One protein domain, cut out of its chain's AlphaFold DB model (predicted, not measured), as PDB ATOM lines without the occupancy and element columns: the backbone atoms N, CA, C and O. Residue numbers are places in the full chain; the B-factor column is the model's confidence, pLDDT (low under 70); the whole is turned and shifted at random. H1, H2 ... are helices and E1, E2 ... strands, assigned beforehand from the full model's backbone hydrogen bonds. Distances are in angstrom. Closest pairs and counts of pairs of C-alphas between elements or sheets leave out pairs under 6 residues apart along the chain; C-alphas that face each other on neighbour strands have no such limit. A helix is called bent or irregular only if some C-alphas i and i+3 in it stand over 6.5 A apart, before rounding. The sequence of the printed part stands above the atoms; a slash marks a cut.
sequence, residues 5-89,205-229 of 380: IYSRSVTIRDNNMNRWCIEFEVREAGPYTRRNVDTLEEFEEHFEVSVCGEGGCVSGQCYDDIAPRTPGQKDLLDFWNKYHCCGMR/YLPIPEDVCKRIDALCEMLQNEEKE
ATOM      1  N   ILE A   5      33.550  39.265  19.408       90.06
ATOM      2  CA  ILE A   5      32.358  40.104  19.218       90.06
ATOM      3  C   ILE A   5      32.103  41.013  20.416       90.06
ATOM      4  O   ILE A   5      31.353  41.979  20.301       90.06
ATOM      5  N   TYR A   6      32.726  40.715  21.558       94.69
ATOM      6  CA  TYR A   6      32.574  41.473  22.788       94.69
ATOM      7  C   TYR A   6      33.777  41.239  23.713       94.69
ATOM      8  O   TYR A   6      34.248  40.107  23.849       94.69
ATOM      9  N   SER A   7      34.260  42.301  24.356       95.81
ATOM     10  CA  SER A   7      35.078  42.220  25.568       95.81
ATOM     11  C   SER A   7      34.672  43.328  26.526       95.81
ATOM     12  O   SER A   7      34.260  44.412  26.103       95.81
ATOM     13  N   ARG A   8      34.757  43.020  27.815       97.06
ATOM     14  CA  ARG A   8      34.570  43.967  28.908       97.06
ATOM     15  C   ARG A   8      35.439  43.519  30.070       97.06
ATOM     16  O   ARG A   8      35.566  42.322  30.312       97.06
ATOM     17  N   SER A   9      35.992  44.471  30.807       96.69
ATOM     18  CA  SER A   9      36.717  44.196  32.041       96.69
ATOM     19  C   SER A   9      36.091  44.918  33.226       96.69
ATOM     20  O   SER A   9      35.345  45.894  33.080       96.69
ATOM     21  N   VAL A  10      36.370  44.405  34.417       97.00
ATOM     22  CA  VAL A  10      35.999  45.019  35.686       97.00
ATOM     23  C   VAL A  10      37.092  44.756  36.708       97.00
ATOM     24  O   VAL A  10      37.671  43.674  36.750       97.00
ATOM     25  N   THR A  11      37.372  45.756  37.532       94.94
ATOM     26  CA  THR A  11      38.275  45.625  38.670       94.94
ATOM     27  C   THR A  11      37.452  45.559  39.944       94.94
ATOM     28  O   THR A  11      36.522  46.350  40.089       94.94
ATOM     29  N   ILE A  12      37.782  44.637  40.845       95.81
ATOM     30  CA  ILE A  12      37.121  44.473  42.145       95.81
ATOM     31  C   ILE A  12      38.148  44.325  43.267       95.81
ATOM     32  O   ILE A  12      39.282  43.918  43.007       95.81
ATOM     33  N   ARG A  13      37.729  44.587  44.508       94.81
ATOM     34  CA  ARG A  13      38.429  44.162  45.722       94.81
ATOM     35  C   ARG A  13      37.611  43.111  46.446       94.81
ATOM     36  O   ARG A  13      36.428  43.309  46.749       94.81
ATOM     37  N   ASP A  14      38.241  41.971  46.677       95.50
ATOM     38  CA  ASP A  14      37.611  40.845  47.354       95.50
ATOM     39  C   ASP A  14      37.528  41.078  48.877       95.50
ATOM     40  O   ASP A  14      37.770  42.175  49.380       95.50
ATOM     41  N   ASN A  15      37.125  40.065  49.640       95.38
ATOM     42  CA  ASN A  15      36.960  40.174  51.089       95.38
ATOM     43  C   ASN A  15      38.288  40.343  51.847       95.38
ATOM     44  O   ASN A  15      38.274  40.785  52.991       95.38
ATOM     45  N   ASN A  16      39.411  39.983  51.228       93.06
ATOM     46  CA  ASN A  16      40.751  40.181  51.774       93.06
ATOM     47  C   ASN A  16      41.376  41.490  51.268       93.06
ATOM     48  O   ASN A  16      42.549  41.733  51.524       93.06
ATOM     49  N   MET A  17      40.605  42.316  50.552       92.00
ATOM     50  CA  MET A  17      41.061  43.535  49.883       92.00
ATOM     51  C   MET A  17      42.103  43.281  48.785       92.00
ATOM     52  O   MET A  17      42.768  44.206  48.322       92.00
ATOM     53  N   ASN A  18      42.188  42.044  48.283       92.50
ATOM     54  CA  ASN A  18      42.990  41.749  47.106       92.50
ATOM     55  C   ASN A  18      42.319  42.361  45.879       92.50
ATOM     56  O   ASN A  18      41.109  42.201  45.678       92.50
ATOM     57  N   ARG A  19      43.102  43.040  45.038       92.31
ATOM     58  CA  ARG A  19      42.600  43.634  43.795       92.31
ATOM     59  C   ARG A  19      42.651  42.612  42.673       92.31
ATOM     60  O   ARG A  19      43.700  42.040  42.390       92.31
ATOM     61  N   TRP A  20      41.525  42.469  41.988       94.50
ATOM     62  CA  TRP A  20      41.350  41.559  40.865       94.50
ATOM     63  C   TRP A  20      40.898  42.330  39.633       94.50
ATOM     64  O   TRP A  20      39.871  43.006  39.670       94.50
ATOM     65  N   CYS A  21      41.637  42.218  38.534       94.31
ATOM     66  CA  CYS A  21      41.186  42.620  37.209       94.31
ATOM     67  C   CYS A  21      40.597  41.395  36.509       94.31
ATOM     68  O   CYS A  21      41.318  40.432  36.268       94.31
ATOM     69  N   ILE A  22      39.299  41.414  36.209       96.94
ATOM     70  CA  ILE A  22      38.614  40.349  35.474       96.94
ATOM     71  C   ILE A  22      38.308  40.835  34.065       96.94
ATOM     72  O   ILE A  22      37.690  41.886  33.890       96.94
ATOM     73  N   GLU A  23      38.677  40.041  33.069       97.06
ATOM     74  CA  GLU A  23      38.341  40.253  31.669       97.06
ATOM     75  C   GLU A  23      37.385  39.165  31.177       97.06
ATOM     76  O   GLU A  23      37.613  37.966  31.353       97.06
ATOM     77  N   PHE A  24      36.311  39.606  30.532       96.75
ATOM     78  CA  PHE A  24      35.350  38.766  29.842       96.75
ATOM     79  C   PHE A  24      35.538  38.923  28.345       96.75
ATOM     80  O   PHE A  24      35.544  40.038  27.828       96.75
ATOM     81  N   GLU A  25      35.547  37.809  27.629       95.56
ATOM     82  CA  GLU A  25      35.505  37.792  26.176       95.56
ATOM     83  C   GLU A  25      34.379  36.888  25.687       95.56
ATOM     84  O   GLU A  25      34.221  35.756  26.152       95.56
ATOM     85  N   VAL A  26      33.644  37.363  24.683       94.69
ATOM     86  CA  VAL A  26      32.717  36.533  23.911       94.69
ATOM     87  C   VAL A  26      33.165  36.533  22.460       94.69
ATOM     88  O   VAL A  26      33.385  37.579  21.838       94.69
ATOM     89  N   ARG A  27      33.313  35.332  21.914       92.50
ATOM     90  CA  ARG A  27      33.734  35.104  20.535       92.50
ATOM     91  C   ARG A  27      32.610  34.423  19.784       92.50
ATOM     92  O   ARG A  27      31.957  33.526  20.316       92.50
ATOM     93  N   GLU A  28      32.418  34.833  18.537       89.12
ATOM     94  CA  GLU A  28      31.574  34.071  17.628       89.12
ATOM     95  C   GLU A  28      32.306  32.777  17.264       89.12
ATOM     96  O   GLU A  28      33.450  32.766  16.787       89.12
ATOM     97  N   ALA A  29      31.639  31.671  17.537       78.94
ATOM     98  CA  ALA A  29      32.039  30.341  17.156       78.94
ATOM     99  C   ALA A  29      31.240  29.916  15.916       78.94
ATOM    100  O   ALA A  29      30.078  30.280  15.743       78.94
ATOM    101  N   GLY A  30      31.858  29.122  15.034       72.06
ATOM    102  CA  GLY A  30      31.073  28.401  14.027       72.06
ATOM    103  C   GLY A  30      30.082  27.460  14.723       72.06
ATOM    104  O   GLY A  30      30.328  27.120  15.879       72.06
ATOM    105  N   PRO A  31      29.000  27.016  14.055       83.94
ATOM    106  CA  PRO A  31      28.039  26.113  14.679       83.94
ATOM    107  C   PRO A  31      28.761  24.842  15.137       83.94
ATOM    108  O   PRO A  31      29.215  24.036  14.319       83.94
ATOM    109  N   TYR A  32      28.915  24.695  16.451       86.88
ATOM    110  CA  TYR A  32      29.492  23.510  17.065       86.88
ATOM    111  C   TYR A  32      28.366  22.644  17.597       86.88
ATOM    112  O   TYR A  32      27.646  23.052  18.504       86.88
ATOM    113  N   THR A  33      28.250  21.425  17.081       92.44
ATOM    114  CA  THR A  33      27.408  20.410  17.711       92.44
ATOM    115  C   THR A  33      28.044  20.010  19.038       92.44
ATOM    116  O   THR A  33      29.158  19.483  19.072       92.44
ATOM    117  N   ARG A  34      27.349  20.288  20.137       91.62
ATOM    118  CA  ARG A  34      27.772  19.993  21.510       91.62
ATOM    119  C   ARG A  34      26.712  19.167  22.212       91.62
ATOM    120  O   ARG A  34      25.559  19.160  21.802       91.62
ATOM    121  N   ARG A  35      27.095  18.479  23.288       93.19
ATOM    122  CA  ARG A  35      26.171  17.692  24.110       93.19
ATOM    123  C   ARG A  35      25.902  18.391  25.437       93.19
ATOM    124  O   ARG A  35      26.836  18.757  26.146       93.19
ATOM    125  N   ASN A  36      24.629  18.569  25.769       91.94
ATOM    126  CA  ASN A  36      24.197  19.242  26.987       91.94
ATOM    127  C   ASN A  36      24.517  18.400  28.236       91.94
ATOM    128  O   ASN A  36      24.255  17.198  28.252       91.94
ATOM    129  N   VAL A  37      25.060  19.013  29.291       90.19
ATOM    130  CA  VAL A  37      25.424  18.300  30.532       90.19
ATOM    131  C   VAL A  37      24.223  17.788  31.339       90.19
ATOM    132  O   VAL A  37      24.324  16.754  32.002       90.19
ATOM    133  N   ASP A  38      23.080  18.470  31.264       85.88
ATOM    134  CA  ASP A  38      21.870  18.128  32.012       85.88
ATOM    135  C   ASP A  38      20.997  17.107  31.262       85.88
ATOM    136  O   ASP A  38      20.487  16.156  31.868       85.88
ATOM    137  N   THR A  39      20.822  17.289  29.947       90.25
ATOM    138  CA  THR A  39      19.911  16.465  29.128       90.25
ATOM    139  C   THR A  39      20.609  15.374  28.322       90.25
ATOM    140  O   THR A  39      19.957  14.405  27.942       90.25
ATOM    141  N   LEU A  40      21.922  15.494  28.084       90.62
ATOM    142  CA  LEU A  40      22.703  14.676  27.141       90.62
ATOM    143  C   LEU A  40      22.247  14.772  25.676       90.62
ATOM    144  O   LEU A  40      22.731  14.014  24.832       90.62
ATOM    145  N   GLU A  41      21.359  15.711  25.361       92.94
ATOM    146  CA  GLU A  41      20.920  15.989  23.995       92.94
ATOM    147  C   GLU A  41      21.939  16.874  23.273       92.94
ATOM    148  O   GLU A  41      22.670  17.656  23.892       92.94
ATOM    149  N   GLU A  42      22.004  16.726  21.952       94.19
ATOM    150  CA  GLU A  42      22.854  17.561  21.111       94.19
ATOM    151  C   GLU A  42      22.201  18.921  20.855       94.19
ATOM    152  O   GLU A  42      20.990  19.014  20.653       94.19
ATOM    153  N   PHE A  43      23.008  19.976  20.852       93.06
ATOM    154  CA  PHE A  43      22.601  21.336  20.517       93.06
ATOM    155  C   PHE A  43      23.690  22.030  19.695       93.06
ATOM    156  O   PHE A  43      24.854  21.624  19.722       93.06
ATOM    157  N   GLU A  44      23.309  23.067  18.952       93.00
ATOM    158  CA  GLU A  44      24.257  23.920  18.234       93.00
ATOM    159  C   GLU A  44      24.664  25.099  19.121       93.00
ATOM    160  O   GLU A  44      23.814  25.820  19.639       93.00
ATOM    161  N   GLU A  45      25.969  25.271  19.315       91.38
ATOM    162  CA  GLU A  45      26.554  26.412  20.016       91.38
ATOM    163  C   GLU A  45      27.198  27.372  19.015       91.38
ATOM    164  O   GLU A  45      27.919  26.946  18.106       91.38
ATOM    165  N   HIS A  46      26.958  28.664  19.217       89.88
ATOM    166  CA  HIS A  46      27.418  29.754  18.357       89.88
ATOM    167  C   HIS A  46      28.381  30.703  19.072       89.88
ATOM    168  O   HIS A  46      28.974  31.575  18.436       89.88
ATOM    169  N   PHE A  47      28.570  30.535  20.380       91.19
ATOM    170  CA  PHE A  47      29.417  31.393  21.186       91.19
ATOM    171  C   PHE A  47      30.495  30.605  21.926       91.19
ATOM    172  O   PHE A  47      30.356  29.433  22.275       91.19
ATOM    173  N   GLU A  48      31.602  31.285  22.187       92.38
ATOM    174  CA  GLU A  48      32.596  30.866  23.164       92.38
ATOM    175  C   GLU A  48      32.789  32.001  24.164       92.38
ATOM    176  O   GLU A  48      33.041  33.139  23.767       92.38
ATOM    177  N   VAL A  49      32.666  31.682  25.452       93.62
ATOM    178  CA  VAL A  49      32.907  32.623  26.548       93.62
ATOM    179  C   VAL A  49      34.228  32.263  27.217       93.62
ATOM    180  O   VAL A  49      34.450  31.116  27.621       93.62
ATOM    181  N   SER A  50      35.098  33.257  27.334       93.44
ATOM    182  CA  SER A  50      36.309  33.200  28.140       93.44
ATOM    183  C   SER A  50      36.218  34.250  29.234       93.44
ATOM    184  O   SER A  50      35.708  35.346  29.025       93.44
ATOM    185  N   VAL A  51      36.712  33.883  30.404       95.25
ATOM    186  CA  VAL A  51      36.851  34.772  31.556       95.25
ATOM    187  C   VAL A  51      38.226  34.508  32.136       95.25
ATOM    188  O   VAL A  51      38.550  33.354  32.416       95.25
ATOM    189  N   CYS A  52      39.050  35.531  32.263       94.69
ATOM    190  CA  CYS A  52      40.338  35.429  32.931       94.69
ATOM    191  C   CYS A  52      40.442  36.523  33.977       94.69
ATOM    192  O   CYS A  52      39.819  37.575  33.849       94.69
ATOM    193  N   GLY A  53      41.228  36.263  35.010       93.75
ATOM    194  CA  GLY A  53      41.494  37.242  36.044       93.75
ATOM    195  C   GLY A  53      42.973  37.346  36.336       93.75
ATOM    196  O   GLY A  53      43.759  36.457  36.008       93.75
ATOM    197  N   GLU A  54      43.326  38.447  36.970       90.88
ATOM    198  CA  GLU A  54      44.662  38.731  37.458       90.88
ATOM    199  C   GLU A  54      44.553  39.490  38.779       90.88
ATOM    200  O   GLU A  54      43.835  40.486  38.865       90.88
ATOM    201  N   GLY A  55      45.247  39.012  39.807       87.19
ATOM    202  CA  GLY A  55      45.208  39.576  41.158       87.19
ATOM    203  C   GLY A  55      45.831  38.618  42.167       87.19
ATOM    204  O   GLY A  55      46.065  37.460  41.835       87.19
ATOM    205  N   GLY A  56      46.162  39.091  43.372       73.38
ATOM    206  CA  GLY A  56      46.647  38.217  44.455       73.38
ATOM    207  C   GLY A  56      47.837  37.317  44.079       73.38
ATOM    208  O   GLY A  56      47.861  36.147  44.451       73.38
ATOM    209  N   CYS A  57      48.777  37.828  43.273       74.06
ATOM    210  CA  CYS A  57      49.931  37.093  42.718       74.06
ATOM    211  C   CYS A  57      49.612  35.909  41.777       74.06
ATOM    212  O   CYS A  57      50.510  35.138  41.437       74.06
ATOM    213  N   VAL A  58      48.372  35.773  41.301       81.31
ATOM    214  CA  VAL A  58      47.957  34.732  40.348       81.31
ATOM    215  C   VAL A  58      47.275  35.330  39.116       81.31
ATOM    216  O   VAL A  58      46.772  36.458  39.126       81.31
ATOM    217  N   SER A  59      47.264  34.575  38.017       86.19
ATOM    218  CA  SER A  59      46.611  34.976  36.771       86.19
ATOM    219  C   SER A  59      45.985  33.790  36.033       86.19
ATOM    220  O   SER A  59      46.326  32.626  36.256       86.19
ATOM    221  N   GLY A  60      45.029  34.076  35.148       88.44
ATOM    222  CA  GLY A  60      44.316  33.073  34.362       88.44
ATOM    223  C   GLY A  60      43.027  32.607  35.037       88.44
ATOM    224  O   GLY A  60      42.088  33.388  35.177       88.44
ATOM    225  N   GLN A  61      42.946  31.321  35.396       86.50
ATOM    226  CA  GLN A  61      41.772  30.710  36.041       86.50
ATOM    227  C   GLN A  61      41.859  30.827  37.570       86.50
ATOM    228  O   GLN A  61      41.907  29.826  38.273       86.50
ATOM    229  N   CYS A  62      41.889  32.056  38.079       89.00
ATOM    230  CA  CYS A  62      42.049  32.361  39.505       89.00
ATOM    231  C   CYS A  62      40.720  32.528  40.267       89.00
ATOM    232  O   CYS A  62      40.685  33.110  41.345       89.00
ATOM    233  N   TYR A  63      39.597  32.050  39.720       88.44
ATOM    234  CA  TYR A  63      38.283  32.235  40.350       88.44
ATOM    235  C   TYR A  63      38.169  31.530  41.717       88.44
ATOM    236  O   TYR A  63      37.387  31.969  42.555       88.44
ATOM    237  N   ASP A  64      38.954  30.470  41.956       89.62
ATOM    238  CA  ASP A  64      39.016  29.759  43.241       89.62
ATOM    239  C   ASP A  64      39.796  30.540  44.324       89.62
ATOM    240  O   ASP A  64      39.637  30.257  45.513       89.62
ATOM    241  N   ASP A  65      40.595  31.540  43.930       91.44
ATOM    242  CA  ASP A  65      41.404  32.373  44.832       91.44
ATOM    243  C   ASP A  65      40.680  33.661  45.270       91.44
ATOM    244  O   ASP A  65      41.080  34.313  46.237       91.44
ATOM    245  N   ILE A  66      39.593  34.030  44.585       94.25
ATOM    246  CA  ILE A  66      38.794  35.219  44.900       94.25
ATOM    247  C   ILE A  66      37.895  34.917  46.102       94.25
ATOM    248  O   ILE A  66      36.999  34.075  46.027       94.25
ATOM    249  N   ALA A  67      38.062  35.660  47.198       95.50
ATOM    250  CA  ALA A  67      37.193  35.550  48.371       95.50
ATOM    251  C   ALA A  67      35.993  36.518  48.262       95.50
ATOM    252  O   ALA A  67      36.141  37.695  48.580       95.50
ATOM    253  N   PRO A  68      34.780  36.096  47.850       96.81
ATOM    254  CA  PRO A  68      33.715  37.039  47.512       96.81
ATOM    255  C   PRO A  68      33.181  37.799  48.740       96.81
ATOM    256  O   PRO A  68      32.650  37.205  49.682       96.81
ATOM    257  N   ARG A  69      33.249  39.130  48.680       96.25
ATOM    258  CA  ARG A  69      32.747  40.099  49.670       96.25
ATOM    259  C   ARG A  69      31.261  40.409  49.488       96.25
ATOM    260  O   ARG A  69      30.527  40.559  50.464       96.25
ATOM    261  N   THR A  70      30.804  40.502  48.243       97.75
ATOM    262  CA  THR A  70      29.472  41.015  47.884       97.75
ATOM    263  C   THR A  70      28.626  39.978  47.138       97.75
ATOM    264  O   THR A  70      29.155  38.973  46.651       97.75
ATOM    265  N   PRO A  71      27.296  40.177  47.031       97.88
ATOM    266  CA  PRO A  71      26.458  39.370  46.150       97.88
ATOM    267  C   PRO A  71      26.933  39.405  44.696       97.88
ATOM    268  O   PRO A  71      27.006  38.346  44.079       97.88
ATOM    269  N   GLY A  72      27.340  40.570  44.175       98.00
ATOM    270  CA  GLY A  72      27.824  40.666  42.803       98.00
ATOM    271  C   GLY A  72      29.088  39.854  42.547       98.00
ATOM    272  O   GLY A  72      29.211  39.216  41.503       98.00
ATOM    273  N   GLN A  73      29.994  39.779  43.523       98.00
ATOM    274  CA  GLN A  73      31.175  38.918  43.426       98.00
ATOM    275  C   GLN A  73      30.815  37.427  43.450       98.00
ATOM    276  O   GLN A  73      31.446  36.639  42.754       98.00
ATOM    277  N   LYS A  74      29.775  37.013  44.184       97.56
ATOM    278  CA  LYS A  74      29.279  35.624  44.117       97.56
ATOM    279  C   LYS A  74      28.677  35.312  42.749       97.56
ATOM    280  O   LYS A  74      29.013  34.286  42.166       97.56
ATOM    281  N   ASP A  75      27.872  36.228  42.212       97.81
ATOM    282  CA  ASP A  75      27.291  36.099  40.872       97.81
ATOM    283  C   ASP A  75      28.376  36.046  39.783       97.81
ATOM    284  O   ASP A  75      28.233  35.317  38.799       97.81
ATOM    285  N   LEU A  76      29.487  36.770  39.969       97.56
ATOM    286  CA  LEU A  76      30.673  36.683  39.119       97.56
ATOM    287  C   LEU A  76      31.275  35.278  39.124       97.56
ATOM    288  O   LEU A  76      31.501  34.719  38.050       97.56
ATOM    289  N   LEU A  77      31.536  34.708  40.301       96.19
ATOM    290  CA  LEU A  77      32.129  33.372  40.414       96.19
ATOM    291  C   LEU A  77      31.198  32.294  39.847       96.19
ATOM    292  O   LEU A  77      31.651  31.402  39.126       96.19
ATOM    293  N   ASP A  78      29.892  32.424  40.078       93.94
ATOM    294  CA  ASP A  78      28.883  31.547  39.488       93.94
ATOM    295  C   ASP A  78      28.850  31.671  37.957       93.94
ATOM    296  O   ASP A  78      28.812  30.657  37.254       93.94
ATOM    297  N   PHE A  79      28.903  32.894  37.414       95.44
ATOM    298  CA  PHE A  79      28.992  33.124  35.971       95.44
ATOM    299  C   PHE A  79      30.263  32.500  35.388       95.44
ATOM    300  O   PHE A  79      30.193  31.802  34.371       95.44
ATOM    301  N   TRP A  80      31.409  32.730  36.031       94.69
ATOM    302  CA  TRP A  80      32.709  32.236  35.593       94.69
ATOM    303  C   TRP A  80      32.712  30.710  35.546       94.69
ATOM    304  O   TRP A  80      32.936  30.139  34.482       94.69
ATOM    305  N   ASN A  81      32.360  30.044  36.646       89.38
ATOM    306  CA  ASN A  81      32.276  28.585  36.726       89.38
ATOM    307  C   ASN A  81      31.289  28.001  35.697       89.38
ATOM    308  O   ASN A  81      31.490  26.919  35.140       89.38
ATOM    309  N   LYS A  82      30.198  28.721  35.417       89.81
ATOM    310  CA  LYS A  82      29.163  28.244  34.503       89.81
ATOM    311  C   LYS A  82      29.537  28.379  33.029       89.81
ATOM    312  O   LYS A  82      29.186  27.492  32.254       89.81
ATOM    313  N   TYR A  83      30.177  29.477  32.631       92.00
ATOM    314  CA  TYR A  83      30.328  29.827  31.215       92.00
ATOM    315  C   TYR A  83      31.770  29.931  30.730       92.00
ATOM    316  O   TYR A  83      31.977  29.848  29.520       92.00
ATOM    317  N   HIS A  84      32.771  30.050  31.606       91.19
ATOM    318  CA  HIS A  84      34.166  29.973  31.176       91.19
ATOM    319  C   HIS A  84      34.430  28.643  30.467       91.19
ATOM    320  O   HIS A  84      33.957  27.588  30.894       91.19
ATOM    321  N   CYS A  85      35.135  28.694  29.333       85.56
ATOM    322  CA  CYS A  85      35.304  27.539  28.450       85.56
ATOM    323  C   CYS A  85      33.966  26.869  28.081       85.56
ATOM    324  O   CYS A  85      33.898  25.665  27.848       85.56
ATOM    325  N   CYS A  86      32.892  27.662  28.007       82.56
ATOM    326  CA  CYS A  86      31.531  27.233  27.694       82.56
ATOM    327  C   CYS A  86      30.942  26.195  28.666       82.56
ATOM    328  O   CYS A  86      30.177  25.315  28.254       82.56
ATOM    329  N   GLY A  87      31.340  26.249  29.940       77.12
ATOM    330  CA  GLY A  87      30.858  25.308  30.952       77.12
ATOM    331  C   GLY A  87      31.255  23.862  30.659       77.12
ATOM    332  O   GLY A  87      30.497  22.942  30.973       77.12
ATOM    333  N   MET A  88      32.401  23.673  29.996       86.62
ATOM    334  CA  MET A  88      32.920  22.370  29.598       86.62
ATOM    335  C   MET A  88      33.169  21.480  30.820       86.62
ATOM    336  O   MET A  88      33.891  21.856  31.741       86.62
ATOM    337  N   ARG A  89      32.597  20.275  30.813       87.06
ATOM    338  CA  ARG A  89      32.666  19.302  31.913       87.06
ATOM    339  C   ARG A  89      33.012  17.913  31.402       87.06
ATOM    340  O   ARG A  89      32.546  17.493  30.347       87.06
ATOM    341  N   TYR A 205      28.589  20.193  27.900       91.56
ATOM    342  CA  TYR A 205      28.534  21.653  27.867       91.56
ATOM    343  C   TYR A 205      27.224  22.194  28.428       91.56
ATOM    344  O   TYR A 205      26.185  21.529  28.388       91.56
ATOM    345  N   LEU A 206      27.271  23.437  28.896       90.38
ATOM    346  CA  LEU A 206      26.084  24.237  29.173       90.38
ATOM    347  C   LEU A 206      25.843  25.193  27.998       90.38
ATOM    348  O   LEU A 206      26.792  25.854  27.579       90.38
ATOM    349  N   PRO A 207      24.607  25.292  27.472       91.06
ATOM    350  CA  PRO A 207      24.292  26.259  26.428       91.06
ATOM    351  C   PRO A 207      24.567  27.686  26.901       91.06
ATOM    352  O   PRO A 207      24.128  28.077  27.992       91.06
ATOM    353  N   ILE A 208      25.269  28.460  26.079       92.50
ATOM    354  CA  ILE A 208      25.496  29.876  26.348       92.50
ATOM    355  C   ILE A 208      24.217  30.655  25.993       92.50
ATOM    356  O   ILE A 208      23.674  30.489  24.900       92.50
ATOM    357  N   PRO A 209      23.693  31.505  26.896       92.25
ATOM    358  CA  PRO A 209      22.524  32.326  26.596       92.25
ATOM    359  C   PRO A 209      22.788  33.311  25.447       92.25
ATOM    360  O   PRO A 209      23.825  33.966  25.421       92.25
ATOM    361  N   GLU A 210      21.814  33.510  24.555       91.81
ATOM    362  CA  GLU A 210      21.918  34.498  23.462       91.81
ATOM    363  C   GLU A 210      22.129  35.938  23.972       91.81
ATOM    364  O   GLU A 210      22.701  36.782  23.285       91.81
ATOM    365  N   ASP A 211      21.680  36.232  25.195       94.44
ATOM    366  CA  ASP A 211      21.831  37.524  25.865       94.44
ATOM    367  C   ASP A 211      23.105  37.622  26.728       94.44
ATOM    368  O   ASP A 211      23.201  38.527  27.560       94.44
ATOM    369  N   VAL A 212      24.090  36.731  26.545       94.75
ATOM    370  CA  VAL A 212      25.296  36.651  27.390       94.75
ATOM    371  C   VAL A 212      26.038  37.983  27.524       94.75
ATOM    372  O   VAL A 212      26.402  38.347  28.639       94.75
ATOM    373  N   CYS A 213      26.180  38.766  26.449       95.94
ATOM    374  CA  CYS A 213      26.848  40.070  26.519       95.94
ATOM    375  C   CYS A 213      26.114  41.038  27.462       95.94
ATOM    376  O   CYS A 213      26.743  41.663  28.305       95.94
ATOM    377  N   LYS A 214      24.773  41.076  27.413       96.81
ATOM    378  CA  LYS A 214      23.963  41.916  28.317       96.81
ATOM    379  C   LYS A 214      24.058  41.462  29.772       96.81
ATOM    380  O   LYS A 214      23.966  42.280  30.681       96.81
ATOM    381  N   ARG A 215      24.212  40.153  30.001       96.94
ATOM    382  CA  ARG A 215      24.427  39.602  31.348       96.94
ATOM    383  C   ARG A 215      25.781  40.023  31.900       96.94
ATOM    384  O   ARG A 215      25.844  40.406  33.063       96.94
ATOM    385  N   ILE A 216      26.825  39.985  31.068       97.94
ATOM    386  CA  ILE A 216      28.148  40.494  31.441       97.94
ATOM    387  C   ILE A 216      28.057  41.991  31.739       97.94
ATOM    388  O   ILE A 216      28.572  42.428  32.761       97.94
ATOM    389  N   ASP A 217      27.351  42.766  30.908       98.19
ATOM    390  CA  ASP A 217      27.182  44.202  31.138       98.19
ATOM    391  C   ASP A 217      26.557  44.502  32.507       98.19
ATOM    392  O   ASP A 217      27.118  45.267  33.291       98.19
ATOM    393  N   ALA A 218      25.430  43.854  32.813       98.19
ATOM    394  CA  ALA A 218      24.728  44.031  34.081       98.19
ATOM    395  C   ALA A 218      25.577  43.594  35.288       98.19
ATOM    396  O   ALA A 218      25.574  44.263  36.321       98.19
ATOM    397  N   LEU A 219      26.325  42.492  35.155       98.38
ATOM    398  CA  LEU A 219      27.240  42.015  36.189       98.38
ATOM    399  C   LEU A 219      28.362  43.028  36.445       98.38
ATOM    400  O   LEU A 219      28.604  43.400  37.590       98.38
ATOM    401  N   CYS A 220      29.016  43.522  35.391       98.38
ATOM    402  CA  CYS A 220      30.067  44.525  35.520       98.38
ATOM    403  C   CYS A 220      29.545  45.839  36.121       98.38
ATOM    404  O   CYS A 220      30.233  46.428  36.945       98.38
ATOM    405  N   GLU A 221      28.348  46.297  35.745       98.31
ATOM    406  CA  GLU A 221      27.731  47.494  36.338       98.31
ATOM    407  C   GLU A 221      27.452  47.319  37.833       98.31
ATOM    408  O   GLU A 221      27.725  48.220  38.626       98.31
ATOM    409  N   MET A 222      26.938  46.154  38.234       98.38
ATOM    410  CA  MET A 222      26.717  45.830  39.642       98.38
ATOM    411  C   MET A 222      28.031  45.850  40.430       98.38
ATOM    412  O   MET A 222      28.121  46.552  41.434       98.38
ATOM    413  N   LEU A 223      29.064  45.163  39.937       98.44
ATOM    414  CA  LEU A 223      30.390  45.123  40.563       98.44
ATOM    415  C   LEU A 223      31.029  46.518  40.665       98.44
ATOM    416  O   LEU A 223      31.590  46.873  41.697       98.44
ATOM    417  N   GLN A 224      30.905  47.345  39.624       97.81
ATOM    418  CA  GLN A 224      31.410  48.722  39.636       97.81
ATOM    419  C   GLN A 224      30.707  49.591  40.687       97.81
ATOM    420  O   GLN A 224      31.351  50.420  41.330       97.81
ATOM    421  N   ASN A 225      29.398  49.410  40.881       98.06
ATOM    422  CA  ASN A 225      28.668  50.111  41.937       98.06
ATOM    423  C   ASN A 225      29.116  49.649  43.331       98.06
ATOM    424  O   ASN A 225      29.351  50.492  44.192       98.06
ATOM    425  N   GLU A 226      29.305  48.345  43.533       97.94
ATOM    426  CA  GLU A 226      29.805  47.781  44.794       97.94
ATOM    427  C   GLU A 226      31.229  48.255  45.139       97.94
ATOM    428  O   GLU A 226      31.547  48.470  46.311       97.94
ATOM    429  N   GLU A 227      32.095  48.442  44.139       96.31
ATOM    430  CA  GLU A 227      33.427  49.031  44.337       96.31
ATOM    431  C   GLU A 227      33.364  50.525  44.632       96.31
ATOM    432  O   GLU A 227      34.091  51.013  45.494       96.31
ATOM    433  N   LYS A 228      32.460  51.254  43.974       95.50
ATOM    434  CA  LYS A 228      32.235  52.671  44.274       95.50
ATOM    435  C   LYS A 228      31.748  52.868  45.710       95.50
ATOM    436  O   LYS A 228      32.195  53.801  46.372       95.50
ATOM    437  N   GLU A 229      30.847  52.012  46.188       96.69
ATOM    438  CA  GLU A 229      30.383  52.023  47.580       96.69
ATOM    439  C   GLU A 229      31.528  51.739  48.561       96.69
ATOM    440  O   GLU A 229      31.648  52.434  49.571       96.69
TER     441      GLU A 229
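Overview. This is residues 5 to 89 and 205 to 229 of the 380 residues of an uncharacterized protein of Bacteroides uniformis (UniProt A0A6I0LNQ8). A long, twisted antiparallel sheet, made for most of its length by the bent hairpin of E2 and E3, has two helices packed side by side on one face, H2 on the E1 edge and H1 on E3. E1 runs beside the first part of E2, and the very short E4 pairs with the last part of E3, at the other edge. The printed part has 110 residues with four named strands and two named helices, in the order E1 E2 E3 E4 H1 H2, and the sheet's order is E1 E2 E3 E4. The class is mixed, helices and strands, in two layers, that is, helices on one face of a sheet. The whole is compact, with a radius of gyration of the C-alphas of 14.5 A, yet elongated in outline, 43 by 23 by 21 A.

Along the chain. E1 is residues 5 to 13, 27.5 A from first to last C-alpha, and begins at C-alpha 5 at (32.358, 40.104, 19.218). E2, residues 19 to 35, is the longest strand by residues and measures 36.5 A; it bends by 106 degrees at residue 31. E3, residues 42 to 55, begins at C-alpha 42 at (22.854, 17.561, 21.111), measures 37.2 A and bends by 67 degrees at residue 46. E4 is residues 58 to 60, 7.2 A long. H1, residues 71 to 87, measures 21.2 A, has a kink of 27 degrees near residue 81 and is irregular: C-alphas 82 and 85 are 8.7 A apart. H2, residues 212 to 229, measures 25.9 A and ends at C-alpha 229 at (30.383, 52.023, 47.580).

Arrangement. The four strands form a meander, each strand the antiparallel neighbour of the one before, and E1 and E4 are its edge strands. E1 and E2 are a hairpin, their directions at 148 degrees, with N 10 and O 22 at 2.9 A and N 22 and O 10 at 2.8 A, within hydrogen-bond range. The hairpin of E2 and E3, at 164 degrees, has N 25 and O 50 at 2.8 A and, beyond the bends, N 34 and O 43 at 2.9 A. The hairpin of E3 and E4, at 158 degrees, has N 60 and O 53 at 2.8 A. E1 and E4 are apart. H2 is on the sheet at a height over the sheet of 8.7 A, over E1 and E2, and runs along the strands, at 23 degrees to E1 on the local plane. The closest C-alphas of E1 and H2 are those of Val 10 and Cys 220, 6.0 A apart. H1 is on the sheet too, on the same face as H2; its closest C-alphas with E3 are those of Ser 50 and His 84, 4.9 A apart. H1 and E2 are near each other. H1 touches H2 with residues 72 to 76 alone, the closest C-alphas being those of Gly 72 and Leu 223 at 5.6 A. The two helices run opposite ways at a shallow tilt of 29 degrees. In H2 every O i to N i+4 pair is within hydrogen-bond range; in H1 10 of 13 are.

Size, cuts and confidence. The two C-alphas farthest apart are those of Glu 42 and Glu 229, 44.1 A. Residues 90 to 204 are cut out between H1 and H2, and C-alphas 89 and 205 are 6.2 A apart across the cut. Of the links that are printed whole, E1 to E2 and E3 to E4 are tight, E2 to E3 and E4 to H1 are short, and none is long. The mean pLDDT of the printed part is 92.5, and no printed residue is under 70.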